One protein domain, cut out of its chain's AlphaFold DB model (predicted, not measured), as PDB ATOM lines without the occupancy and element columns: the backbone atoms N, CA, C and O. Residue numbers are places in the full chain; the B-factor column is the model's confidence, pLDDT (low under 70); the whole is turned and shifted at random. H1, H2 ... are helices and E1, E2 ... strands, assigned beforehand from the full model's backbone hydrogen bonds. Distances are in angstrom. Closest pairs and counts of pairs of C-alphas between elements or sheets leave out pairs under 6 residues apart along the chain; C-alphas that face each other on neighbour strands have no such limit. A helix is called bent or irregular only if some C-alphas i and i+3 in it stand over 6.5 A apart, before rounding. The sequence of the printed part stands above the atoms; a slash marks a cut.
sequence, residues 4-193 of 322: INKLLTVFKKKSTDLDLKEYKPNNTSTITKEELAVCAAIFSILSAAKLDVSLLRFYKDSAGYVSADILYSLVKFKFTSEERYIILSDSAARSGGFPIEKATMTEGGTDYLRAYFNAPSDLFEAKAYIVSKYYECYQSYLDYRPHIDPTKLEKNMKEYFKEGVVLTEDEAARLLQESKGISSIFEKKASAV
ATOM      1  N   ILE A   4     235.449 175.654 214.320       32.97
ATOM      2  CA  ILE A   4     234.088 176.212 214.339       32.97
ATOM      3  C   ILE A   4     233.298 175.916 213.045       32.97
ATOM      4  O   ILE A   4     232.149 175.492 213.111       32.97
ATOM      5  N   ASN A   5     233.906 176.040 211.858       32.56
ATOM      6  CA  ASN A   5     233.220 175.781 210.581       32.56
ATOM      7  C   ASN A   5     232.957 174.284 210.352       32.56
ATOM      8  O   ASN A   5     231.952 173.913 209.742       32.56
ATOM      9  N   LYS A   6     233.829 173.409 210.873       38.56
ATOM     10  CA  LYS A   6     233.638 171.951 210.812       38.56
ATOM     11  C   LYS A   6     232.491 171.508 211.734       38.56
ATOM     12  O   LYS A   6     231.678 170.683 211.327       38.56
ATOM     13  N   LEU A   7     232.374 172.122 212.916       38.59
ATOM     14  CA  LEU A   7     231.284 171.904 213.879       38.59
ATOM     15  C   LEU A   7     229.921 172.394 213.365       38.59
ATOM     16  O   LEU A   7     228.950 171.641 213.410       38.59
ATOM     17  N   LEU A   8     229.859 173.595 212.780       38.00
ATOM     18  CA  LEU A   8     228.634 174.141 212.173       38.00
ATOM     19  C   LEU A   8     228.103 173.275 211.021       38.00
ATOM     20  O   LEU A   8     226.895 173.178 210.821       38.00
ATOM     21  N   THR A   9     228.994 172.613 210.278       37.66
ATOM     22  CA  THR A   9     228.616 171.727 209.165       37.66
ATOM     23  C   THR A   9     228.010 170.413 209.668       37.66
ATOM     24  O   THR A   9     227.031 169.934 209.105       37.66
ATOM     25  N   VAL A  10     228.543 169.849 210.759       43.47
ATOM     26  CA  VAL A  10     227.975 168.651 211.406       43.47
ATOM     27  C   VAL A  10     226.606 168.956 212.014       43.47
ATOM     28  O   VAL A  10     225.703 168.125 211.928       43.47
ATOM     29  N   PHE A  11     226.428 170.158 212.572       42.53
ATOM     30  CA  PHE A  11     225.153 170.577 213.150       42.53
ATOM     31  C   PHE A  11     224.101 170.871 212.078       42.53
ATOM     32  O   PHE A  11     223.019 170.305 212.150       42.53
ATOM     33  N   LYS A  12     224.435 171.627 211.019       41.75
ATOM     34  CA  LYS A  12     223.527 171.854 209.877       41.75
ATOM     35  C   LYS A  12     223.082 170.561 209.201       41.75
ATOM     36  O   LYS A  12     221.960 170.501 208.725       41.75
ATOM     37  N   LYS A  13     223.947 169.540 209.163       39.75
ATOM     38  CA  LYS A  13     223.629 168.240 208.556       39.75
ATOM     39  C   LYS A  13     222.735 167.360 209.443       39.75
ATOM     40  O   LYS A  13     222.040 166.518 208.905       39.75
ATOM     41  N   LYS A  14     222.735 167.554 210.772       43.91
ATOM     42  CA  LYS A  14     221.874 166.817 211.725       43.91
ATOM     43  C   LYS A  14     220.627 167.589 212.165       43.91
ATOM     44  O   LYS A  14     219.642 166.965 212.536       43.91
ATOM     45  N   SER A  15     220.631 168.921 212.103       41.06
ATOM     46  CA  SER A  15     219.434 169.746 212.318       41.06
ATOM     47  C   SER A  15     218.463 169.676 211.138       41.06
ATOM     48  O   SER A  15     217.340 170.136 211.259       41.06
ATOM     49  N   THR A  16     218.902 169.151 209.992       40.75
ATOM     50  CA  THR A  16     218.033 168.759 208.875       40.75
ATOM     51  C   THR A  16     217.437 167.362 209.047       40.75
ATOM     52  O   THR A  16     216.430 167.080 208.413       40.75
ATOM     53  N   ASP A  17     218.020 166.510 209.902       40.09
ATOM     54  CA  ASP A  17     217.508 165.156 210.192       40.09
ATOM     55  C   ASP A  17     216.486 165.150 211.346       40.09
ATOM     56  O   ASP A  17     215.674 164.236 211.467       40.09
ATOM     57  N   LEU A  18     216.514 166.172 212.204       44.72
ATOM     58  CA  LEU A  18     215.451 166.481 213.158       44.72
ATOM     59  C   LEU A  18     214.644 167.628 212.563       44.72
ATOM     60  O   LEU A  18     215.112 168.763 212.577       44.72
ATOM     61  N   ASP A  19     213.460 167.341 212.029       36.22
ATOM     62  CA  ASP A  19     212.588 168.348 211.422       36.22
ATOM     63  C   ASP A  19     212.016 169.292 212.503       36.22
ATOM     64  O   ASP A  19     210.885 169.184 212.974       36.22
ATOM     65  N   LEU A  20     212.855 170.223 212.973       42.81
ATOM     66  CA  LEU A  20     212.551 171.205 214.018       42.81
ATOM     67  C   LEU A  20     211.479 172.218 213.578       42.81
ATOM     68  O   LEU A  20     210.999 172.991 214.405       42.81
ATOM     69  N   LYS A  21     211.099 172.222 212.291       40.75
ATOM     70  CA  LYS A  21     210.075 173.108 211.717       40.75
ATOM     71  C   LYS A  21     208.641 172.703 212.074       40.75
ATOM     72  O   LYS A  21     207.754 173.545 211.963       40.75
ATOM     73  N   GLU A  22     208.400 171.469 212.518       38.19
ATOM     74  CA  GLU A  22     207.042 170.986 212.834       38.19
ATOM     75  C   GLU A  22     206.634 171.137 214.307       38.19
ATOM     76  O   GLU A  22     205.460 170.976 214.652       38.19
ATOM     77  N   TYR A  23     207.562 171.499 215.195       44.50
ATOM     78  CA  TYR A  23     207.264 171.629 216.621       44.50
ATOM     79  C   TYR A  23     206.663 173.002 216.929       44.50
ATOM     80  O   TYR A  23     207.364 173.953 217.273       44.50
ATOM     81  N   LYS A  24     205.335 173.102 216.797       42.91
ATOM     82  CA  LYS A  24     204.572 174.274 217.246       42.91
ATOM     83  C   LYS A  24     204.713 174.423 218.771       42.91
ATOM     84  O   LYS A  24     204.342 173.487 219.483       42.91
ATOM     85  N   PRO A  25     205.209 175.568 219.279       49.59
ATOM     86  CA  PRO A  25     205.214 175.856 220.707       49.59
ATOM     87  C   PRO A  25     203.789 175.760 221.254       49.59
ATOM     88  O   PRO A  25     202.829 176.159 220.589       49.59
ATOM     89  N   ASN A  26     203.631 175.225 222.460       42.94
ATOM     90  CA  ASN A  26     202.318 175.150 223.082       42.94
ATOM     91  C   ASN A  26     201.871 176.563 223.516       42.94
ATOM     92  O   ASN A  26     202.560 177.228 224.288       42.94
ATOM     93  N   ASN A  27     200.705 177.020 223.048       41.97
ATOM     94  CA  ASN A  27     200.148 178.362 223.312       41.97
ATOM     95  C   ASN A  27     199.637 178.570 224.760       41.97
ATOM     96  O   ASN A  27     198.916 179.525 225.034       41.97
ATOM     97  N   THR A  28     199.994 177.694 225.701       48.47
ATOM     98  CA  THR A  28     199.568 177.738 227.112       48.47
ATOM     99  C   THR A  28     200.667 178.268 228.037       48.47
ATOM    100  O   THR A  28     200.753 177.856 229.194       48.47
ATOM    101  N   SER A  29     201.561 179.121 227.530       61.22
ATOM    102  CA  SER A  29     202.680 179.636 228.320       61.22
ATOM    103  C   SER A  29     202.182 180.466 229.506       61.22
ATOM    104  O   SER A  29     201.451 181.439 229.341       61.22
ATOM    105  N   THR A  30     202.608 180.088 230.710       82.69
ATOM    106  CA  THR A  30     202.392 180.831 231.964       82.69
ATOM    107  C   THR A  30     203.367 182.005 232.128       82.69
ATOM    108  O   THR A  30     203.308 182.726 233.133       82.69
ATOM    109  N   ILE A  31     204.282 182.191 231.166       91.88
ATOM    110  CA  ILE A  31     205.215 183.316 231.124       91.88
ATOM    111  C   ILE A  31     204.439 184.561 230.693       91.88
ATOM    112  O   ILE A  31     203.863 184.624 229.608       91.88
ATOM    113  N   THR A  32     204.430 185.554 231.570       92.50
ATOM    114  CA  THR A  32     203.778 186.848 231.352       92.50
ATOM    115  C   THR A  32     204.498 187.662 230.282       92.50
ATOM    116  O   THR A  32     205.653 187.405 229.938       92.50
ATOM    117  N   LYS A  33     203.832 188.695 229.761       93.06
ATOM    118  CA  LYS A  33     204.415 189.584 228.752       93.06
ATOM    119  C   LYS A  33     205.678 190.285 229.269       93.06
ATOM    120  O   LYS A  33     206.652 190.432 228.533       93.06
ATOM    121  N   GLU A  34     205.682 190.682 230.536       93.81
ATOM    122  CA  GLU A  34     206.818 191.323 231.192       93.81
ATOM    123  C   GLU A  34     207.993 190.353 231.370       93.81
ATOM    124  O   GLU A  34     209.140 190.727 231.131       93.81
ATOM    125  N   GLU A  35     207.726 189.093 231.727       96.88
ATOM    126  CA  GLU A  35     208.759 188.053 231.784       96.88
ATOM    127  C   GLU A  35     209.303 187.723 230.381       96.88
ATOM    128  O   GLU A  35     210.514 187.579 230.217       96.88
ATOM    129  N   LEU A  36     208.450 187.696 229.346       96.94
ATOM    130  CA  LEU A  36     208.887 187.522 227.955       96.94
ATOM    131  C   LEU A  36     209.831 188.643 227.500       96.94
ATOM    132  O   LEU A  36     210.757 188.374 226.737       96.94
ATOM    133  N   ALA A  37     209.660 189.876 227.985       97.44
ATOM    134  CA  ALA A  37     210.597 190.959 227.691       97.44
ATOM    135  C   ALA A  37     211.994 190.708 228.290       97.44
ATOM    136  O   ALA A  37     213.004 191.030 227.666       97.44
ATOM    137  N   VAL A  38     212.077 190.070 229.462       98.25
ATOM    138  CA  VAL A  38     213.355 189.632 230.050       98.25
ATOM    139  C   VAL A  38     213.961 188.481 229.242       98.25
ATOM    140  O   VAL A  38     215.153 188.513 228.929       98.25
ATOM    141  N   CYS A  39     213.145 187.512 228.815       98.25
ATOM    142  CA  CYS A  39     213.574 186.457 227.891       98.25
ATOM    143  C   CYS A  39     214.125 187.043 226.578       98.25
ATOM    144  O   CYS A  39     215.158 186.592 226.085       98.25
ATOM    145  N   ALA A  40     213.495 188.095 226.048       98.19
ATOM    146  CA  ALA A  40     213.948 188.806 224.857       98.19
ATOM    147  C   ALA A  40     215.315 189.485 225.049       98.19
ATOM    148  O   ALA A  40     216.128 189.490 224.121       98.19
ATOM    149  N   ALA A  41     215.610 190.010 226.245       98.44
ATOM    150  CA  ALA A  41     216.934 190.545 226.568       98.44
ATOM    151  C   ALA A  41     218.006 189.445 226.542       98.44
ATOM    152  O   ALA A  41     219.052 189.620 225.916       98.44
ATOM    153  N   ILE A  42     217.727 188.285 227.149       98.50
ATOM    154  CA  ILE A  42     218.634 187.124 227.145       98.50
ATOM    155  C   ILE A  42     218.859 186.617 225.715       98.50
ATOM    156  O   ILE A  42     220.006 186.435 225.306       98.50
ATOM    157  N   PHE A  43     217.783 186.450 224.939       97.94
ATOM    158  CA  PHE A  43     217.855 186.090 223.523       97.94
ATOM    159  C   PHE A  43     218.760 187.067 222.760       97.94
ATOM    160  O   PHE A  43     219.706 186.651 222.098       97.94
ATOM    161  N   SER A  44     218.534 188.374 222.921       97.38
ATOM    162  CA  SER A  44     219.295 189.414 222.218       97.38
ATOM    163  C   SER A  44     220.776 189.431 222.601       97.38
ATOM    164  O   SER A  44     221.619 189.655 221.738       97.38
ATOM    165  N   ILE A  45     221.116 189.159 223.868       97.19
ATOM    166  CA  ILE A  45     222.507 189.015 224.327       97.19
ATOM    167  C   ILE A  45     223.211 187.872 223.586       97.19
ATOM    168  O   ILE A  45     224.327 188.054 223.096       97.19
ATOM    169  N   LEU A  46     222.561 186.710 223.486       95.94
ATOM    170  CA  LEU A  46     223.127 185.529 222.831       95.94
ATOM    171  C   LEU A  46     223.231 185.721 221.310       95.94
ATOM    172  O   LEU A  46     224.283 185.453 220.726       95.94
ATOM    173  N   SER A  47     222.187 186.266 220.681       92.19
ATOM    174  CA  SER A  47     222.167 186.557 219.243       92.19
ATOM    175  C   SER A  47     223.207 187.614 218.855       92.19
ATOM    176  O   SER A  47     223.934 187.433 217.881       92.19
ATOM    177  N   ALA A  48     223.374 188.679 219.650       89.25
ATOM    178  CA  ALA A  48     224.413 189.690 219.423       89.25
ATOM    179  C   ALA A  48     225.837 189.118 219.555       89.25
ATOM    180  O   ALA A  48     226.751 189.557 218.854       89.25
ATOM    181  N   ALA A  49     226.023 188.101 220.403       87.38
ATOM    182  CA  ALA A  49     227.261 187.329 220.499       87.38
ATOM    183  C   ALA A  49     227.442 186.306 219.353       87.38
ATOM    184  O   ALA A  49     228.440 185.586 219.333       87.38
ATOM    185  N   LYS A  50     226.518 186.264 218.378       88.56
ATOM    186  CA  LYS A  50     226.496 185.341 217.228       88.56
ATOM    187  C   LYS A  50     226.466 183.865 217.639       88.56
ATOM    188  O   LYS A  50     227.043 183.016 216.957       88.56
ATOM    189  N   LEU A  51     225.822 183.571 218.768       87.94
ATOM    190  CA  LEU A  51     225.634 182.211 219.264       87.94
ATOM    191  C   LEU A  51     224.413 181.559 218.609       87.94
ATOM    192  O   LEU A  51     223.475 182.239 218.197       87.94
ATOM    193  N   ASP A  52     224.431 180.231 218.513       85.50
ATOM    194  CA  ASP A  52     223.306 179.466 217.975       85.50
ATOM    195  C   ASP A  52     222.181 179.365 219.014       85.50
ATOM    196  O   ASP A  52     222.243 178.604 219.976       85.50
ATOM    197  N   VAL A  53     221.122 180.140 218.806       87.25
ATOM    198  CA  VAL A  53     219.953 180.175 219.695       87.25
ATOM    199  C   VAL A  53     218.864 179.169 219.305       87.25
ATOM    200  O   VAL A  53     217.792 179.171 219.902       87.25
ATOM    201  N   SER A  54     219.103 178.264 218.345       84.38
ATOM    202  CA  SER A  54     218.093 177.284 217.900       84.38
ATOM    203  C   SER A  54     217.624 176.335 219.011       84.38
ATOM    204  O   SER A  54     216.461 175.916 219.031       84.38
ATOM    205  N   LEU A  55     218.508 176.034 219.968       85.00
ATOM    206  CA  LEU A  55     218.218 175.213 221.147       85.00
ATOM    207  C   LEU A  55     217.663 176.010 222.334       85.00
ATOM    208  O   LEU A  55     217.253 175.401 223.325       85.00
ATOM    209  N   LEU A  56     217.658 177.343 222.254       92.00
ATOM    210  CA  LEU A  56     217.234 178.197 223.355       92.00
ATOM    211  C   LEU A  56     215.735 178.030 223.593       92.00
ATOM    212  O   LEU A  56     214.925 178.172 222.672       92.00
ATOM    213  N   ARG A  57     215.367 177.715 224.828       92.88
ATOM    214  CA  ARG A  57     213.979 177.607 225.268       92.88
ATOM    215  C   ARG A  57     213.798 178.331 226.591       92.88
ATOM    216  O   ARG A  57     214.730 178.404 227.390       92.88
ATOM    217  N   PHE A  58     212.598 178.856 226.807       94.94
ATOM    218  CA  PHE A  58     212.221 179.475 228.072       94.94
ATOM    219  C   PHE A  58     211.099 178.695 228.743       94.94
ATOM    220  O   PHE A  58     210.107 178.349 228.096       94.94
ATOM    221  N   TYR A  59     211.247 178.460 230.043       92.50
ATOM    222  CA  TYR A  59     210.290 177.710 230.853       92.50
ATOM    223  C   TYR A  59     209.944 178.495 232.101       92.50
ATOM    224  O   TYR A  59     210.787 179.221 232.620       92.50
ATOM    225  N   LYS A  60     208.726 178.306 232.606       92.69
ATOM    226  CA  LYS A  60     208.338 178.771 233.934       92.69
ATOM    227  C   LYS A  60     207.960 177.590 234.799       92.69
ATOM    228  O   LYS A  60     207.086 176.808 234.428       92.69
ATOM    229  N   ASP A  61     208.619 177.470 235.941       90.31
ATOM    230  CA  ASP A  61     208.327 176.413 236.897       90.31
ATOM    231  C   ASP A  61     207.152 176.778 237.821       90.31
ATOM    232  O   ASP A  61     206.658 177.911 237.856       90.31
ATOM    233  N   SER A  62     206.692 175.799 238.602       89.06
ATOM    234  CA  SER A  62     205.611 175.987 239.577       89.06
ATOM    235  C   SER A  62     205.996 176.896 240.749       89.06
ATOM    236  O   SER A  62     205.115 177.430 241.422       89.06
ATOM    237  N   ALA A  63     207.293 177.106 240.990       88.31
ATOM    238  CA  ALA A  63     207.791 178.062 241.969       88.31
ATOM    239  C   ALA A  63     207.835 179.498 241.411       88.31
ATOM    240  O   ALA A  63     208.133 180.427 242.165       88.31
ATOM    241  N   GLY A  64     207.520 179.695 240.129       91.06
ATOM    242  CA  GLY A  64     207.481 180.986 239.453       91.06
ATOM    243  C   GLY A  64     208.838 181.483 238.957       91.06
ATOM    244  O   GLY A  64     208.938 182.662 238.623       91.06
ATOM    245  N   TYR A  65     209.878 180.645 238.923       94.31
ATOM    246  CA  TYR A  65     211.108 180.995 238.211       94.31
ATOM    247  C   TYR A  65     210.898 180.827 236.719       94.31
ATOM    248  O   TYR A  65     210.334 179.829 236.278       94.31
ATOM    249  N   VAL A  66     211.424 181.779 235.958       96.31
ATOM    250  CA  VAL A  66     211.591 181.653 234.519       96.31
ATOM    251  C   VAL A  66     213.054 181.344 234.233       96.31
ATOM    252  O   VAL A  66     213.946 182.056 234.701       96.31
ATOM    253  N   SER A  67     213.313 180.275 233.489       95.62
ATOM    254  CA  SER A  67     214.658 179.864 233.100       95.62
ATOM    255  C   SER A  67     214.877 180.026 231.601       95.62
ATOM    256  O   SER A  67     213.947 179.892 230.804       95.62
ATOM    257  N   ALA A  68     216.111 180.362 231.234       96.69
ATOM    258  CA  ALA A  68     216.597 180.309 229.866       96.69
ATOM    259  C   ALA A  68     217.515 179.096 229.740       96.69
ATOM    260  O   ALA A  68     218.514 179.001 230.456       96.69
ATOM    261  N   ASP A  69     217.189 178.189 228.830       93.75
ATOM    262  CA  ASP A  69     217.799 176.869 228.775       93.75
ATOM    263  C   ASP A  69     218.306 176.563 227.361       93.75
ATOM    264  O   ASP A  69     217.700 176.951 226.363       93.75
ATOM    265  N   ILE A  70     219.418 175.831 227.283       89.00
ATOM    266  CA  ILE A  70     219.904 175.149 226.072       89.00
ATOM    267  C   ILE A  70     220.166 173.681 226.420       89.00
ATOM    268  O   ILE A  70     221.305 173.238 226.545       89.00
ATOM    269  N   LEU A  71     219.088 172.933 226.666       82.56
ATOM    270  CA  LEU A  71     219.053 171.598 227.298       82.56
ATOM    271  C   LEU A  71     219.437 171.600 228.785       82.56
ATOM    272  O   LEU A  71     218.905 170.808 229.556       82.56
ATOM    273  N   TYR A  72     220.325 172.509 229.184       86.81
ATOM    274  CA  TYR A  72     220.648 172.834 230.567       86.81
ATOM    275  C   TYR A  72     220.334 174.304 230.835       86.81
ATOM    276  O   TYR A  72     220.402 175.136 229.926       86.81
ATOM    277  N   SER A  73     220.027 174.624 232.089       90.25
ATOM    278  CA  SER A  73     219.678 175.987 232.481       90.25
ATOM    279  C   SER A  73     220.900 176.905 232.482       90.25
ATOM    280  O   SER A  73     221.872 176.666 233.200       90.25
ATOM    281  N   LEU A  74     220.829 177.971 231.682       92.62
ATOM    282  CA  LEU A  74     221.834 179.029 231.586       92.62
ATOM    283  C   LEU A  74     221.760 179.941 232.804       92.62
ATOM    284  O   LEU A  74     222.739 180.188 233.507       92.62
ATOM    285  N   VAL A  75     220.558 180.480 232.998       95.75
ATOM    286  CA  VAL A  75     220.200 181.466 234.005       95.75
ATOM    287  C   VAL A  75     218.721 181.319 234.326       95.75
ATOM    288  O   VAL A  75     217.914 180.934 233.479       95.75
ATOM    289  N   LYS A  76     218.363 181.689 235.552       96.25
ATOM    290  CA  LYS A  76     216.977 181.770 236.008       96.25
ATOM    291  C   LYS A  76     216.719 183.116 236.658       96.25
ATOM    292  O   LYS A  76     217.596 183.664 237.329       96.25
ATOM    293  N   PHE A  77     215.520 183.635 236.476       97.81
ATOM    294  CA  PHE A  77     215.052 184.861 237.101       97.81
ATOM    295  C   PHE A  77     213.654 184.655 237.669       97.81
ATOM    296  O   PHE A  77     212.983 183.668 237.369       97.81
ATOM    297  N   LYS A  78     213.221 185.566 238.534       96.12
ATOM    298  CA  LYS A  78     211.905 185.493 239.157       96.12
ATOM    299  C   LYS A  78     211.343 186.873 239.413       96.12
ATOM    300  O   LYS A  78     212.074 187.802 239.764       96.12
ATOM    301  N   PHE A  79     210.032 186.980 239.239       95.69
ATOM    302  CA  PHE A  79     209.253 188.143 239.625       95.69
ATOM    303  C   PHE A  79     208.505 187.803 240.915       95.69
ATOM    304  O   PHE A  79     207.847 186.766 241.021       95.69
ATOM    305  N   THR A  80     208.631 188.665 241.914       90.31
ATOM    306  CA  THR A  80     207.771 188.681 243.099       90.31
ATOM    307  C   THR A  80     206.811 189.865 242.992       90.31
ATOM    308  O   THR A  80     206.832 190.612 242.013       90.31
ATOM    309  N   SER A  81     205.950 190.047 243.992       84.56
ATOM    310  CA  SER A  81     205.069 191.217 244.062       84.56
ATOM    311  C   SER A  81     205.832 192.543 244.147       84.56
ATOM    312  O   SER A  81     205.301 193.568 243.732       84.56
ATOM    313  N   GLU A  82     207.055 192.532 244.685       82.69
ATOM    314  CA  GLU A  82     207.827 193.745 244.985       82.69
ATOM    315  C   GLU A  82     209.130 193.848 244.189       82.69
ATOM    316  O   GLU A  82     209.618 194.948 243.932       82.69
ATOM    317  N   GLU A  83     209.704 192.716 243.781       90.81
ATOM    318  CA  GLU A  83     211.073 192.653 243.285       90.81
ATOM    319  C   GLU A  83     211.200 191.754 242.057       90.81
ATOM    320  O   GLU A  83     210.446 190.803 241.850       90.81
ATOM    321  N   ARG A  84     212.214 192.037 241.241       95.94
ATOM    322  CA  ARG A  84     212.602 191.215 240.094       95.94
ATOM    323  C   ARG A  84     214.090 190.950 240.204       95.94
ATOM    324  O   ARG A  84     214.866 191.885 240.411       95.94
ATOM    325  N   TYR A  85     214.496 189.692 240.101       97.50
ATOM    326  CA  TYR A  85     215.905 189.333 240.227       97.50
ATOM    327  C   TYR A  85     216.291 188.169 239.330       97.50
ATOM    328  O   TYR A  85     215.481 187.293 239.032       97.50
ATOM    329  N   ILE A  86     217.555 188.169 238.917       98.00
ATOM    330  CA  ILE A  86     218.218 187.097 238.179       98.00
ATOM    331  C   ILE A  86     219.264 186.446 239.085       98.00
ATOM    332  O   ILE A  86     219.905 187.115 239.896       98.00
ATOM    333  N   ILE A  87     219.419 185.129 238.979       97.00
ATOM    334  CA  ILE A  87     220.415 184.382 239.744       97.00
ATOM    335  C   ILE A  87     221.748 184.415 239.000       97.00
ATOM    336  O   ILE A  87     221.870 183.884 237.895       97.00
ATOM    337  N   LEU A  88     222.751 185.026 239.626       95.69
ATOM    338  CA  LEU A  88     224.101 185.187 239.084       95.69
ATOM    339  C   LEU A  88     225.133 184.666 240.086       95.69
ATOM    340  O   LEU A  88     224.859 184.603 241.286       95.69
ATOM    341  N   SER A  89     226.337 184.330 239.621       92.69
ATOM    342  CA  SER A  89     227.462 184.118 240.540       92.69
ATOM    343  C   SER A  89     227.787 185.410 241.299       92.69
ATOM    344  O   SER A  89     227.514 186.513 240.812       92.69
ATOM    345  N   ASP A  90     228.417 185.291 242.473       88.94
ATOM    346  CA  ASP A  90     228.846 186.465 243.253       88.94
ATOM    347  C   ASP A  90     229.696 187.433 242.403       88.94
ATOM    348  O   ASP A  90     229.422 188.636 242.360       88.94
ATOM    349  N   SER A  91     230.653 186.899 241.634       86.44
ATOM    350  CA  SER A  91     231.526 187.695 240.765       86.44
ATOM    351  C   SER A  91     230.764 188.436 239.667       86.44
ATOM    352  O   SER A  91     231.008 189.626 239.456       86.44
ATOM    353  N   ALA A  92     229.825 187.773 238.988       89.19
ATOM    354  CA  ALA A  92     229.051 188.373 237.906       89.19
ATOM    355  C   ALA A  92     228.102 189.458 238.425       89.19
ATOM    356  O   ALA A  92     228.062 190.556 237.870       89.19
ATOM    357  N   ALA A  93     227.399 189.188 239.529       90.31
ATOM    358  CA  ALA A  93     226.476 190.145 240.130       90.31
ATOM    359  C   ALA A  93     227.193 191.423 240.593       90.31
ATOM    360  O   ALA A  93     226.704 192.531 240.375       90.31
ATOM    361  N   ARG A  94     228.379 191.279 241.205       86.06
ATOM    362  CA  ARG A  94     229.187 192.426 241.647       86.06
ATOM    363  C   ARG A  94     229.791 193.195 240.482       86.06
ATOM    364  O   ARG A  94     229.752 194.421 240.507       86.06
ATOM    365  N   SER A  95     230.319 192.496 239.478       80.00
ATOM    366  CA  SER A  95     230.944 193.135 238.312       80.00
ATOM    367  C   SER A  95     229.932 193.928 237.486       80.00
ATOM    368  O   SER A  95     230.255 195.019 237.031       80.00
ATOM    369  N   GLY A  96     228.695 193.433 237.364       82.56
ATOM    370  CA  GLY A  96     227.588 194.166 236.737       82.56
ATOM    371  C   GLY A  96     226.958 195.248 237.625       82.56
ATOM    372  O   GLY A  96     226.008 195.906 237.222       82.56
ATOM    373  N   GLY A  97     227.443 195.436 238.860       86.88
ATOM    374  CA  GLY A  97     226.993 196.512 239.745       86.88
ATOM    375  C   GLY A  97     225.548 196.395 240.243       86.88
ATOM    376  O   GLY A  97     224.990 197.400 240.704       86.88
ATOM    377  N   PHE A  98     224.943 195.208 240.170       91.25
ATOM    378  CA  PHE A  98     223.565 194.964 240.594       91.25
ATOM    379  C   PHE A  98     223.402 195.156 242.114       91.25
ATOM    380  O   PHE A  98     224.315 194.837 242.886       91.25
ATOM    381  N   PRO A  99     222.247 195.648 242.598       92.69
ATOM    382  CA  PRO A  99     221.840 195.413 243.980       92.69
ATOM    383  C   PRO A  99     221.695 193.905 244.209       92.69
ATOM    384  O   PRO A  99     221.180 193.201 243.340       92.69
ATOM    385  N   ILE A 100     222.169 193.405 245.351       93.62
ATOM    386  CA  ILE A 100     222.306 191.961 245.583       93.62
ATOM    387  C   ILE A 100     221.782 191.504 246.943       93.62
ATOM    388  O   ILE A 100     221.997 192.162 247.961       93.62
ATOM    389  N   GLU A 101     221.212 190.302 246.959       91.44
ATOM    390  CA  GLU A 101     220.923 189.505 248.155       91.44
ATOM    391  C   GLU A 101     221.515 188.095 247.996       91.44
ATOM    392  O   GLU A 101     221.781 187.631 246.887       91.44
ATOM    393  N   LYS A 102     221.757 187.394 249.109       89.81
ATOM    394  CA  LYS A 102     222.139 185.979 249.059       89.81
ATOM    395  C   LYS A 102     221.011 185.136 248.465       89.81
ATOM    396  O   LYS A 102     219.862 185.277 248.872       89.81
ATOM    397  N   ALA A 103     221.361 184.214 247.575       87.94
ATOM    398  CA  ALA A 103     220.436 183.182 247.132       87.94
ATOM    399  C   ALA A 103     220.102 182.209 248.284       87.94
ATOM    400  O   ALA A 103     220.905 181.988 249.200       87.94
ATOM    401  N   THR A 104     218.914 181.609 248.247       84.31
ATOM    402  CA  THR A 104     218.542 180.510 249.147       84.31
ATOM    403  C   THR A 104     219.273 179.223 248.762       84.31
ATOM    404  O   THR A 104     219.877 179.108 247.695       84.31
ATOM    405  N   MET A 105     219.189 178.200 249.618       76.75
ATOM    406  CA  MET A 105     219.765 176.883 249.315       76.75
ATOM    407  C   MET A 105     219.194 176.272 248.031       76.75
ATOM    408  O   MET A 105     219.946 175.724 247.234       76.75
ATOM    409  N   THR A 106     217.893 176.431 247.782       75.06
ATOM    410  CA  THR A 106     217.227 175.933 246.564       75.06
ATOM    411  C   THR A 106     217.589 176.729 245.309       75.06
ATOM    412  O   THR A 106     217.397 176.264 244.186       75.06
ATOM    413  N   GLU A 107     218.148 177.926 245.469       78.75
ATOM    414  CA  GLU A 107     218.593 178.767 244.362       78.75
ATOM    415  C   GLU A 107     220.054 178.523 243.959       78.75
ATOM    416  O   GLU A 107     220.458 179.024 242.914       78.75
ATOM    417  N   GLY A 108     220.807 177.716 244.716       67.06
ATOM    418  CA  GLY A 108     222.236 177.450 244.492       67.06
ATOM    419  C   GLY A 108     223.133 177.839 245.672       67.06
ATOM    420  O   GLY A 108     224.339 177.623 245.638       67.06
ATOM    421  N   GLY A 109     222.556 178.384 246.743       70.00
ATOM    422  CA  GLY A 109     223.256 178.615 247.996       70.00
ATOM    423  C   GLY A 109     224.294 179.727 247.975       70.00
ATOM    424  O   GLY A 109     224.070 180.784 247.400       70.00
ATOM    425  N   THR A 110     225.411 179.534 248.684       72.31
ATOM    426  CA  THR A 110     226.381 180.612 248.961       72.31
ATOM    427  C   THR A 110     227.168 181.096 247.748       72.31
ATOM    428  O   THR A 110     227.784 182.157 247.839       72.31
ATOM    429  N   ASP A 111     227.138 180.349 246.647       79.69
ATOM    430  CA  ASP A 111     227.905 180.645 245.431       79.69
ATOM    431  C   ASP A 111     227.149 181.570 244.467       79.69
ATOM    432  O   ASP A 111     227.740 182.160 243.555       79.69
ATOM    433  N   TYR A 112     225.846 181.741 244.705       89.75
ATOM    434  CA  TYR A 112     224.952 182.532 243.878       89.75
ATOM    435  C   TYR A 112     224.292 183.656 244.676       89.75
ATOM    436  O   TYR A 112     224.070 183.581 245.888       89.75
ATOM    437  N   LEU A 113     223.964 184.727 243.965       92.31
ATOM    438  CA  LEU A 113     223.273 185.894 244.484       92.31
ATOM    439  C   LEU A 113     222.012 186.150 243.665       92.31
ATOM    440  O   LEU A 113     221.977 185.920 242.455       92.31
ATOM    441  N   ARG A 114     220.996 186.690 244.333       95.94
ATOM    442  CA  ARG A 114     219.887 187.375 243.675       95.94
ATOM    443  C   ARG A 114     220.389 188.746 243.260       95.94
ATOM    444  O   ARG A 114     220.700 189.559 244.125       95.94
ATOM    445  N   ALA A 115     220.510 188.979 241.963       96.69
ATOM    446  CA  ALA A 115     220.862 190.268 241.390       96.69
ATOM    447  C   ALA A 115     219.586 190.960 240.907       96.69
ATOM    448  O   ALA A 115     218.915 190.472 239.995       96.69
ATOM    449  N   TYR A 116     219.226 192.067 241.548       96.81
ATOM    450  CA  TYR A 116     217.973 192.766 241.289       96.81
ATOM    451  C   TYR A 116     218.052 193.628 240.038       96.81
ATOM    452  O   TYR A 116     219.041 194.323 239.815       96.81
ATOM    453  N   PHE A 117     216.974 193.631 239.263       96.75
ATOM    454  CA  PHE A 117     216.819 194.461 238.074       96.75
ATOM    455  C   PHE A 117     215.419 195.070 238.025       96.75
ATOM    456  O   PHE A 117     214.510 194.624 238.724       96.75
ATOM    457  N   ASN A 118     215.231 196.101 237.205       94.38
ATOM    458  CA  ASN A 118     213.916 196.692 236.978       94.38
ATOM    459  C   ASN A 118     213.514 196.598 235.505       94.38
ATOM    460  O   ASN A 118     212.405 196.153 235.210       94.38
ATOM    461  N   ALA A 119     214.417 196.968 234.598       95.31
ATOM    462  CA  ALA A 119     214.200 196.926 233.158       95.31
ATOM    463  C   ALA A 119     214.860 195.681 232.540       95.31
ATOM    464  O   ALA A 119     215.932 195.279 232.994       95.31
ATOM    465  N   PRO A 120     214.303 195.091 231.465       97.19
ATOM    466  CA  PRO A 120     214.975 194.017 230.730       97.19
ATOM    467  C   PRO A 120     216.383 194.398 230.252       97.19
ATOM    468  O   PRO A 120     217.283 193.563 230.246       97.19
ATOM    469  N   SER A 121     216.600 195.673 229.912       94.38
ATOM    470  CA  SER A 121     217.908 196.196 229.510       94.38
ATOM    471  C   SER A 121     218.966 196.140 230.613       94.38
ATOM    472  O   SER A 121     220.154 196.121 230.306       94.38
ATOM    473  N   ASP A 122     218.581 196.056 231.887       96.19
ATOM    474  CA  ASP A 122     219.541 195.926 232.988       96.19
ATOM    475  C   ASP A 122     220.361 194.625 232.869       96.19
ATOM    476  O   ASP A 122     221.508 194.564 233.308       96.19
ATOM    477  N   LEU A 123     219.819 193.584 232.222       97.38
ATOM    478  CA  LEU A 123     220.518 192.308 232.024       97.38
ATOM    479  C   LEU A 123     221.722 192.419 231.078       97.38
ATOM    480  O   LEU A 123     222.577 191.531 231.095       97.38
ATOM    481  N   PHE A 124     221.847 193.493 230.289       93.56
ATOM    482  CA  PHE A 124     223.033 193.704 229.452       93.56
ATOM    483  C   PHE A 124     224.316 193.853 230.284       93.56
ATOM    484  O   PHE A 124     225.390 193.491 229.798       93.56
ATOM    485  N   GLU A 125     224.215 194.260 231.553       92.38
ATOM    486  CA  GLU A 125     225.347 194.284 232.490       92.38
ATOM    487  C   GLU A 125     225.807 192.875 232.910       92.38
ATOM    488  O   GLU A 125     226.950 192.676 233.317       92.38
ATOM    489  N   ALA A 126     224.957 191.854 232.741       93.06
ATOM    490  CA  ALA A 126     225.290 190.449 232.981       93.06
ATOM    491  C   ALA A 126     225.696 189.688 231.700       93.06
ATOM    492  O   ALA A 126     225.898 188.472 231.746       93.06
ATOM    493  N   LYS A 127     225.848 190.369 230.550       93.00
ATOM    494  CA  LYS A 127     226.048 189.717 229.239       93.00
ATOM    495  C   LYS A 127     227.214 188.729 229.201       93.00
ATOM    496  O   LYS A 127     227.077 187.649 228.637       93.00
ATOM    497  N   ALA A 128     228.345 189.071 229.823       87.19
ATOM    498  CA  ALA A 128     229.534 188.220 229.821       87.19
ATOM    499  C   ALA A 128     229.280 186.893 230.550       87.19
ATOM    500  O   ALA A 128     229.714 185.842 230.087       87.19
ATOM    501  N   TYR A 129     228.525 186.940 231.649       94.38
ATOM    502  CA  TYR A 129     228.140 185.760 232.416       94.38
ATOM    503  C   TYR A 129     227.111 184.902 231.672       94.38
ATOM    504  O   TYR A 129     227.248 183.685 231.618       94.38
ATOM    505  N   ILE A 130     226.106 185.521 231.047       96.06
ATOM    506  CA  ILE A 130     225.102 184.790 230.256       96.06
ATOM    507  C   ILE A 130     225.776 184.058 229.084       96.06
ATOM    508  O   ILE A 130     225.507 182.882 228.843       96.06
ATOM    509  N   VAL A 131     226.707 184.726 228.395       89.81
ATOM    510  CA  VAL A 131     227.499 184.122 227.314       89.81
ATOM    511  C   VAL A 131     228.416 183.011 227.835       89.81
ATOM    512  O   VAL A 131     228.519 181.969 227.193       89.81
ATOM    513  N   SER A 132     229.061 183.173 228.998       89.25
ATOM    514  CA  SER A 132     229.893 182.097 229.558       89.25
ATOM    515  C   SER A 132     229.055 180.870 229.921       89.25
ATOM    516  O   SER A 132     229.432 179.752 229.573       89.25
ATOM    517  N   LYS A 133     227.875 181.073 230.523       94.31
ATOM    518  CA  LYS A 133     226.935 179.992 230.847       94.31
ATOM    519  C   LYS A 133     226.439 179.258 229.613       94.31
ATOM    520  O   LYS A 133     226.300 178.041 229.663       94.31
ATOM    521  N   TYR A 134     226.270 179.957 228.491       93.19
ATOM    522  CA  TYR A 134     225.987 179.309 227.211       93.19
ATOM    523  C   TYR A 134     227.061 178.288 226.842       93.19
ATOM    524  O   TYR A 134     226.745 177.136 226.545       93.19
ATOM    525  N   TYR A 135     228.335 178.668 226.904       86.75
ATOM    526  CA  TYR A 135     229.412 177.734 226.585       86.75
ATOM    527  C   TYR A 135     229.503 176.575 227.583       86.75
ATOM    528  O   TYR A 135     229.695 175.437 227.159       86.75
ATOM    529  N   GLU A 136     229.316 176.832 228.878       88.62
ATOM    530  CA  GLU A 136     229.310 175.788 229.914       88.62
ATOM    531  C   GLU A 136     228.190 174.758 229.690       88.62
ATOM    532  O   GLU A 136     228.439 173.549 229.706       88.62
ATOM    533  N   CYS A 137     226.961 175.215 229.434       88.69
ATOM    534  CA  CYS A 137     225.823 174.337 229.167       88.69
ATOM    535  C   CYS A 137     225.993 173.564 227.852       88.69
ATOM    536  O   CYS A 137     225.703 172.369 227.799       88.69
ATOM    537  N   TYR A 138     226.520 174.210 226.808       82.56
ATOM    538  CA  TYR A 138     226.799 173.539 225.541       82.56
ATOM    539  C   TYR A 138     227.881 172.464 225.690       82.56
ATOM    540  O   TYR A 138     227.718 171.353 225.186       82.56
ATOM    541  N   GLN A 139     228.956 172.754 226.428       81.88
ATOM    542  CA  GLN A 139     229.997 171.770 226.718       81.88
ATOM    543  C   GLN A 139     229.439 170.596 227.528       81.88
ATOM    544  O   GLN A 139     229.662 169.447 227.162       81.88
ATOM    545  N   SER A 140     228.622 170.875 228.548       83.56
ATOM    546  CA  SER A 140     227.955 169.838 229.350       83.56
ATOM    547  C   SER A 140     227.104 168.903 228.484       83.56
ATOM    548  O   SER A 140     227.106 167.689 228.678       83.56
ATOM    549  N   TYR A 141     226.409 169.450 227.482       81.06
ATOM    550  CA  TYR A 141     225.673 168.650 226.508       81.06
ATOM    551  C   TYR A 141     226.584 167.777 225.640       81.06
ATOM    552  O   TYR A 141     226.284 166.597 225.442       81.06
ATOM    553  N   LEU A 142     227.680 168.335 225.119       81.00
ATOM    554  CA  LEU A 142     228.639 167.575 224.315       81.00
ATOM    555  C   LEU A 142     229.278 166.436 225.110       81.00
ATOM    556  O   LEU A 142     229.476 165.362 224.547       81.00
ATOM    557  N   ASP A 143     229.543 166.656 226.395       83.12
ATOM    558  CA  ASP A 143     230.112 165.652 227.291       83.12
ATOM    559  C   ASP A 143     229.086 164.565 227.633       83.12
ATOM    560  O   ASP A 143     229.424 163.387 227.684       83.12
ATOM    561  N   TYR A 144     227.811 164.925 227.816       78.25
ATOM    562  CA  TYR A 144     226.752 163.968 228.151       78.25
ATOM    563  C   TYR A 144     226.292 163.120 226.955       78.25
ATOM    564  O   TYR A 144     226.010 161.926 227.094       78.25
ATOM    565  N   ARG A 145     226.206 163.724 225.764       80.44
ATOM    566  CA  ARG A 145     225.607 163.124 224.562       80.44
ATOM    567  C   ARG A 145     226.161 161.733 224.186       80.44
ATOM    568  O   ARG A 145     225.351 160.902 223.781       80.44
ATOM    569  N   PRO A 146     227.473 161.439 224.269       81.38
ATOM    570  CA  PRO A 146     228.017 160.121 223.931       81.38
ATOM    571  C   PRO A 146     227.584 159.001 224.885       81.38
ATOM    572  O   PRO A 146     227.710 157.830 224.540       81.38
ATOM    573  N   HIS A 147     227.106 159.350 226.081       85.25
ATOM    574  CA  HIS A 147     226.817 158.403 227.158       85.25
ATOM    575  C   HIS A 147     225.324 158.092 227.321       85.25
ATOM    576  O   HIS A 147     224.965 157.229 228.121       85.25
ATOM    577  N   ILE A 148     224.450 158.780 226.585       79.00
ATOM    578  CA  ILE A 148     223.006 158.543 226.608       79.00
ATOM    579  C   ILE A 148     222.579 157.683 225.414       79.00
ATOM    580  O   ILE A 148     223.023 157.889 224.285       79.00
ATOM    581  N   ASP A 149     221.676 156.735 225.673       86.88
ATOM    582  CA  ASP A 149     221.005 155.960 224.629       86.88
ATOM    583  C   ASP A 149     220.352 156.893 223.581       86.88
ATOM    584  O   ASP A 149     219.607 157.801 223.967       86.88
ATOM    585  N   PRO A 150     220.588 156.693 222.270       77.88
ATOM    586  CA  PRO A 150     220.072 157.581 221.230       77.88
ATOM    587  C   PRO A 150     218.547 157.743 221.235       77.88
ATOM    588  O   PRO A 150     218.058 158.853 221.028       77.88
ATOM    589  N   THR A 151     217.798 156.675 221.522       74.75
ATOM    590  CA  THR A 151     216.327 156.700 221.565       74.75
ATOM    591  C   THR A 151     215.840 157.526 222.752       74.75
ATOM    592  O   THR A 151     214.912 158.330 222.640       74.75
ATOM    593  N   LYS A 152     216.504 157.375 223.904       77.31
ATOM    594  CA  LYS A 152     216.234 158.181 225.099       77.31
ATOM    595  C   LYS A 152     216.598 159.650 224.887       77.31
ATOM    596  O   LYS A 152     215.839 160.522 225.300       77.31
ATOM    597  N   LEU A 153     217.720 159.928 224.224       75.31
ATOM    598  CA  LEU A 153     218.116 161.287 223.862       75.31
ATOM    599  C   LEU A 153     217.073 161.939 222.950       75.31
ATOM    600  O   LEU A 153     216.664 163.066 223.210       75.31
ATOM    601  N   GLU A 154     216.616 161.231 221.918       73.19
ATOM    602  CA  GLU A 154     215.585 161.727 221.006       73.19
ATOM    603  C   GLU A 154     214.279 162.034 221.747       73.19
ATOM    604  O   GLU A 154     213.716 163.116 221.577       73.19
ATOM    605  N   LYS A 155     213.827 161.125 222.620       76.88
ATOM    606  CA  LYS A 155     212.641 161.347 223.457       76.88
ATOM    607  C   LYS A 155     212.792 162.596 224.333       76.88
ATOM    608  O   LYS A 155     211.917 163.458 224.303       76.88
ATOM    609  N   ASN A 156     213.909 162.721 225.050       78.88
ATOM    610  CA  ASN A 156     214.175 163.870 225.917       78.88
ATOM    611  C   ASN A 156     214.213 165.184 225.121       78.88
ATOM    612  O   ASN A 156     213.683 166.196 225.572       78.88
ATOM    613  N   MET A 157     214.809 165.177 223.923       78.69
ATOM    614  CA  MET A 157     214.841 166.355 223.053       78.69
ATOM    615  C   MET A 157     213.437 166.740 222.572       78.69
ATOM    616  O   MET A 157     213.109 167.924 222.556       78.69
ATOM    617  N   LYS A 158     212.585 165.765 222.228       75.25
ATOM    618  CA  LYS A 158     211.188 166.028 221.844       75.25
ATOM    619  C   LYS A 158     210.391 166.669 222.980       75.25
ATOM    620  O   LYS A 158     209.678 167.637 222.736       75.25
ATOM    621  N   GLU A 159     210.519 166.151 224.200       77.31
ATOM    622  CA  GLU A 159     209.857 166.711 225.388       77.31
ATOM    623  C   GLU A 159     210.345 168.136 225.668       77.31
ATOM    624  O   GLU A 159     209.534 169.058 225.751       77.31
ATOM    625  N   TYR A 160     211.665 168.338 225.671       81.94
ATOM    626  CA  TYR A 160     212.287 169.650 225.824       81.94
ATOM    627  C   TYR A 160     211.726 170.667 224.818       81.94
ATOM    628  O   TYR A 160     211.234 171.729 225.201       81.94
ATOM    629  N   PHE A 161     211.720 170.340 223.523       78.50
ATOM    630  CA  PHE A 161     211.250 171.274 222.500       78.50
ATOM    631  C   PHE A 161     209.749 171.549 222.544       78.50
ATOM    632  O   PHE A 161     209.342 172.648 222.171       78.50
ATOM    633  N   LYS A 162     208.938 170.582 222.979       76.31
ATOM    634  CA  LYS A 162     207.477 170.704 223.013       76.31
ATOM    635  C   LYS A 162     206.992 171.715 224.056       76.31
ATOM    636  O   LYS A 162     205.982 172.379 223.834       76.31
ATOM    637  N   GLU A 163     207.675 171.804 225.193       76.06
ATOM    638  CA  GLU A 163     207.191 172.561 226.356       76.06
ATOM    639  C   GLU A 163     207.755 173.985 226.448       76.06
ATOM    640  O   GLU A 163     207.188 174.828 227.139       76.06
ATOM    641  N   GLY A 164     208.859 174.263 225.754       83.75
ATOM    642  CA  GLY A 164     209.582 175.524 225.883       83.75
ATOM    643  C   GLY A 164     209.082 176.625 224.954       83.75
ATOM    644  O   GLY A 164     208.814 176.391 223.774       83.75
ATOM    645  N   VAL A 165     209.046 177.858 225.457       89.88
ATOM    646  CA  VAL A 165     208.797 179.046 224.633       89.88
ATOM    647  C   VAL A 165     210.028 179.361 223.783       89.88
ATOM    648  O   VAL A 165     211.161 179.298 224.263       89.88
ATOM    649  N   VAL A 166     209.788 179.740 222.529       90.31
ATOM    650  CA  VAL A 166     210.793 180.228 221.578       90.31
ATOM    651  C   VAL A 166     210.468 181.677 221.241       90.31
ATOM    652  O   VAL A 166     209.297 182.026 221.122       90.31
ATOM    653  N   LEU A 167     211.499 182.502 221.081       90.56
ATOM    654  CA  LEU A 167     211.373 183.854 220.546       90.56
ATOM    655  C   LEU A 167     212.065 183.926 219.187       90.56
ATOM    656  O   LEU A 167     213.156 183.385 219.008       90.56
ATOM    657  N   THR A 168     211.436 184.615 218.245       91.44
ATOM    658  CA  THR A 168     212.078 185.085 217.013       91.44
ATOM    659  C   THR A 168     212.810 186.409 217.250       91.44
ATOM    660  O   THR A 168     212.574 187.094 218.249       91.44
ATOM    661  N   GLU A 169     213.688 186.801 216.321       91.12
ATOM    662  CA  GLU A 169     214.369 188.103 216.382       91.12
ATOM    663  C   GLU A 169     213.370 189.269 216.400       91.12
ATOM    664  O   GLU A 169     213.500 190.173 217.227       91.12
ATOM    665  N   ASP A 170     212.327 189.208 215.566       94.38
ATOM    666  CA  ASP A 170     211.283 190.236 215.492       94.38
ATOM    667  C   ASP A 170     210.465 190.326 216.788       94.38
ATOM    668  O   ASP A 170     210.173 191.421 217.278       94.38
ATOM    669  N   GLU A 171     210.112 189.184 217.385       95.00
ATOM    670  CA  GLU A 171     209.404 189.153 218.668       95.00
ATOM    671  C   GLU A 171     210.264 189.709 219.797       95.00
ATOM    672  O   GLU A 171     209.777 190.521 220.586       95.00
ATOM    673  N   ALA A 172     211.537 189.308 219.861       95.00
ATOM    674  CA  ALA A 172     212.464 189.811 220.863       95.00
ATOM    675  C   ALA A 172     212.654 191.330 220.722       95.00
ATOM    676  O   ALA A 172     212.554 192.061 221.710       95.00
ATOM    677  N   ALA A 173     212.845 191.823 219.496       95.44
ATOM    678  CA  ALA A 173     212.972 193.249 219.215       95.44
ATOM    679  C   ALA A 173     211.712 194.030 219.617       95.44
ATOM    680  O   ALA A 173     211.818 195.068 220.276       95.44
ATOM    681  N   ARG A 174     210.519 193.520 219.284       97.06
ATOM    682  CA  ARG A 174     209.238 194.135 219.666       97.06
ATOM    683  C   ARG A 174     209.067 194.192 221.184       97.06
ATOM    684  O   ARG A 174     208.762 195.255 221.715       97.06
ATOM    685  N   LEU A 175     209.303 193.082 221.886       96.81
ATOM    686  CA  LEU A 175     209.189 193.012 223.348       96.81
ATOM    687  C   LEU A 175     210.147 193.992 224.041       96.81
ATOM    688  O   LEU A 175     209.753 194.698 224.969       96.81
ATOM    689  N   LEU A 176     211.389 194.090 223.559       95.94
ATOM    690  CA  LEU A 176     212.356 195.054 224.083       95.94
ATOM    691  C   LEU A 176     211.950 196.498 223.783       95.94
ATOM    692  O   LEU A 176     212.066 197.355 224.660       95.94
ATOM    693  N   GLN A 177     211.439 196.777 222.584       95.12
ATOM    694  CA  GLN A 177     210.945 198.102 222.215       95.12
ATOM    695  C   GLN A 177     209.788 198.549 223.119       95.12
ATOM    696  O   GLN A 177     209.794 199.683 223.595       95.12
ATOM    697  N   GLU A 178     208.835 197.660 223.394       95.38
ATOM    698  CA  GLU A 178     207.708 197.920 224.299       95.38
ATOM    699  C   GLU A 178     208.164 198.152 225.751       95.38
ATOM    700  O   GLU A 178     207.503 198.865 226.502       95.38
ATOM    701  N   SER A 179     209.326 197.613 226.137       92.94
ATOM    702  CA  SER A 179     209.894 197.760 227.483       92.94
ATOM    703  C   SER A 179     210.697 199.048 227.720       92.94
ATOM    704  O   SER A 179     211.052 199.336 228.861       92.94
ATOM    705  N   LYS A 180     210.966 199.858 226.680       89.62
ATOM    706  CA  LYS A 180     211.853 201.043 226.763       89.62
ATOM    707  C   LYS A 180     211.407 202.127 227.754       89.62
ATOM    708  O   LYS A 180     212.221 202.961 228.129       89.62
ATOM    709  N   GLY A 181     210.138 202.136 228.165       87.50
ATOM    710  CA  GLY A 181     209.619 203.070 229.172       87.50
ATOM    711  C   GLY A 181     209.911 202.673 230.625       87.50
ATOM    712  O   GLY A 181     209.614 203.444 231.536       87.50
ATOM    713  N   ILE A 182     210.458 201.479 230.871       90.25
ATOM    714  CA  ILE A 182     210.781 201.008 232.220       90.25
ATOM    715  C   ILE A 182     212.146 201.568 232.620       90.25
ATOM    716  O   ILE A 182     213.158 201.212 232.024       90.25
ATOM    717  N   SER A 183     212.181 202.410 233.655       90.56
ATOM    718  CA  SER A 183     213.439 202.979 234.152       90.56
ATOM    719  C   SER A 183     214.404 201.899 234.624       90.56
ATOM    720  O   SER A 183     214.021 200.981 235.359       90.56
ATOM    721  N   SER A 184     215.674 202.049 234.271       91.50
ATOM    722  CA  SER A 184     216.724 201.129 234.699       91.50
ATOM    723  C   SER A 184     216.928 201.182 236.218       91.50
ATOM    724  O   SER A 184     216.847 202.243 236.852       91.50
ATOM    725  N   ILE A 185     217.274 200.045 236.828       89.25
ATOM    726  CA  ILE A 185     217.721 200.041 238.229       89.25
ATOM    727  C   ILE A 185     219.031 200.831 238.417       89.25
ATOM    728  O   ILE A 185     219.313 201.337 239.506       89.25
ATOM    729  N   PHE A 186     219.802 200.995 237.342       83.06
ATOM    730  CA  PHE A 186     221.036 201.774 237.297       83.06
ATOM    731  C   PHE A 186     220.787 203.261 237.009       83.06
ATOM    732  O   PHE A 186     221.572 204.108 237.428       83.06
ATOM    733  N   GLU A 187     219.652 203.629 236.415       74.62
ATOM    734  CA  GLU A 187     219.221 205.033 236.325       74.62
ATOM    735  C   GLU A 187     218.803 205.584 237.688       74.62
ATOM    736  O   GLU A 187     219.079 206.745 237.990       74.62
ATOM    737  N   LYS A 188     218.239 204.741 238.568       52.62
ATOM    738  CA  LYS A 188     218.079 205.079 239.993       52.62
ATOM    739  C   LYS A 188     219.418 205.244 240.711       52.62
ATOM    740  O   LYS A 188     219.441 205.893 241.745       52.62
ATOM    741  N   LYS A 189     220.532 204.728 240.171       47.06
ATOM    742  CA  LYS A 189     221.881 205.118 240.608       47.06
ATOM    743  C   LYS A 189     222.296 206.454 240.002       47.06
ATOM    744  O   LYS A 189     222.801 207.254 240.767       47.06
ATOM    745  N   ALA A 190     222.027 206.734 238.722       41.16
ATOM    746  CA  ALA A 190     222.354 208.005 238.050       41.16
ATOM    747  C   ALA A 190     221.604 209.226 238.631       41.16
ATOM    748  O   ALA A 190     222.189 210.285 238.827       41.16
ATOM    749  N   SER A 191     220.330 209.058 238.992       38.47
ATOM    750  CA  SER A 191     219.503 210.076 239.663       38.47
ATOM    751  C   SER A 191     219.590 210.018 241.197       38.47
ATOM    752  O   SER A 191     219.198 210.969 241.869       38.47
ATOM    753  N   ALA A 192     220.209 208.968 241.757       39.56
ATOM    754  CA  ALA A 192     220.776 208.969 243.109       39.56
ATOM    755  C   ALA A 192     222.280 209.314 243.138       39.56
ATOM    756  O   ALA A 192     222.883 209.258 244.211       39.56
ATOM    757  N   VAL A 193     222.869 209.803 242.031       38.84
ATOM    758  CA  VAL A 193     224.097 210.629 242.050       38.84
ATOM    759  C   VAL A 193     223.726 212.082 242.384       38.84
ATOM    760  O   VAL A 193     224.244 213.043 241.832       38.84
TER     761      VAL A 193
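What this domain is: This is residues 4 to 193 of the 322 residues of an uncharacterized protein of Dolosicoccus paucivorans (UniProt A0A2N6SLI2). A strongly twisted sheet of six strands has H2, H3 and H4 over one face and no named helix over the other; long, kinked H4 slants over the sheet and runs on past it, and H5 folds back from its far end to graze the edge strand E1. H6 packs on H2, while H1 and H7, at the two ends of the printed part, lie far from the middle. The printed part has 190 residues, with seven named helices and six named strands in the order H1 H2 E1 E2 E3 E4 H3 E5 E6 H4 H5 H6 H7; the class is mixed, helices and strands. The sheet's order is E1 - E2 - E3 - E4 - E6 - E5, all antiparallel. The whole is compact, with a radius of gyration of the C-alphas of 17.3 A, but elongated in outline, spanning 55 by 36 by 35 A.

How they stand to each other: H1, residues 4 to 14, touches no helix and is not on the sheet; its residues 9 to 14 stand free. H2, residues 33 to 48, is on the sheet at a height of 10.2 A. It lies over E2, residues 65 to 70, and E3, residues 72 to 79, and runs only just along the strands, at 29 degrees to E3 on the local plane. E1, residues 57 to 60, E2, E3 and E4, residues 84 to 89, form a meander, each strand the antiparallel neighbour of the one before. N 59 and O 67 of E1 and E2 are within hydrogen-bond range at 3.1 A, N 68 and O 75 of E2 and E3 at 2.9 A, and N 78 and O 85 of E3 and E4 at 2.9 A. E3 bends by 55 degrees at residue 75. E4, H3, residues 90 to 95, and E5, residues 100 to 102, form a split strand-helix-strand unit, two strands running the same way with E6, residues 112 to 116, between them; its crossover is right-handed. N 86 of E4 and O 115 of E6 are 2.9 A apart, and in the hairpin of E5 and E6, N 114 and O 101 are 2.8 A apart. H3 stands up from the sheet, its line rising 45 degrees out of the local plane. H4, residues 120 to 147, lies on the same face as H2 and H3; the C-alphas of Leu 74 in E3 and Lys 133 in H4 are the closest, 5.2 A apart. H4 touches H2 with residues 120 to 131 alone, closest at the C-alphas of Val 38 and Pro 120, 4.7 A. H5, residues 150 to 163, only grazes the sheet with residues 160 to 163. H6, residues 169 to 178, touches H2 at a steep tilt of 53 degrees, opposite ways, closest at the C-alphas of Ala 40 and Ala 172, 4.4 A. H7, residues 187 to 190, touches no helix. Every O i to N i+4 pair is within hydrogen-bond range in H1, H2, H3, H5 and H6, against 16 of 24 in H4; H7 is too short for such a pair.

Where its parts are: H1 begins at C-alpha 4, (234.088, 176.212, 214.339), and is 15.6 A long. H2 measures 22.1 A, E3 21.1 A and H5 20.4 A. H4, 37.7 A long, runs from C-alpha 120 at (214.975, 194.017, 230.730) to C-alpha 147 at (226.817, 158.403, 227.158). It has a kink of 70 degrees near residue 127 and is irregular, with C-alphas 125 and 128 7.8 A apart. H7 ends at C-alpha 190, (222.354, 208.005, 238.050).

The domain as a whole: The two C-alphas farthest apart, those of Thr 151 and Val 193, are 58.2 A apart. The printed part has no cut. The link from H1 to H2, residues 15 to 32, is long. The mean pLDDT of the printed part is 81.1; residues 4 to 29, 108 and 188 to 193 are under 70.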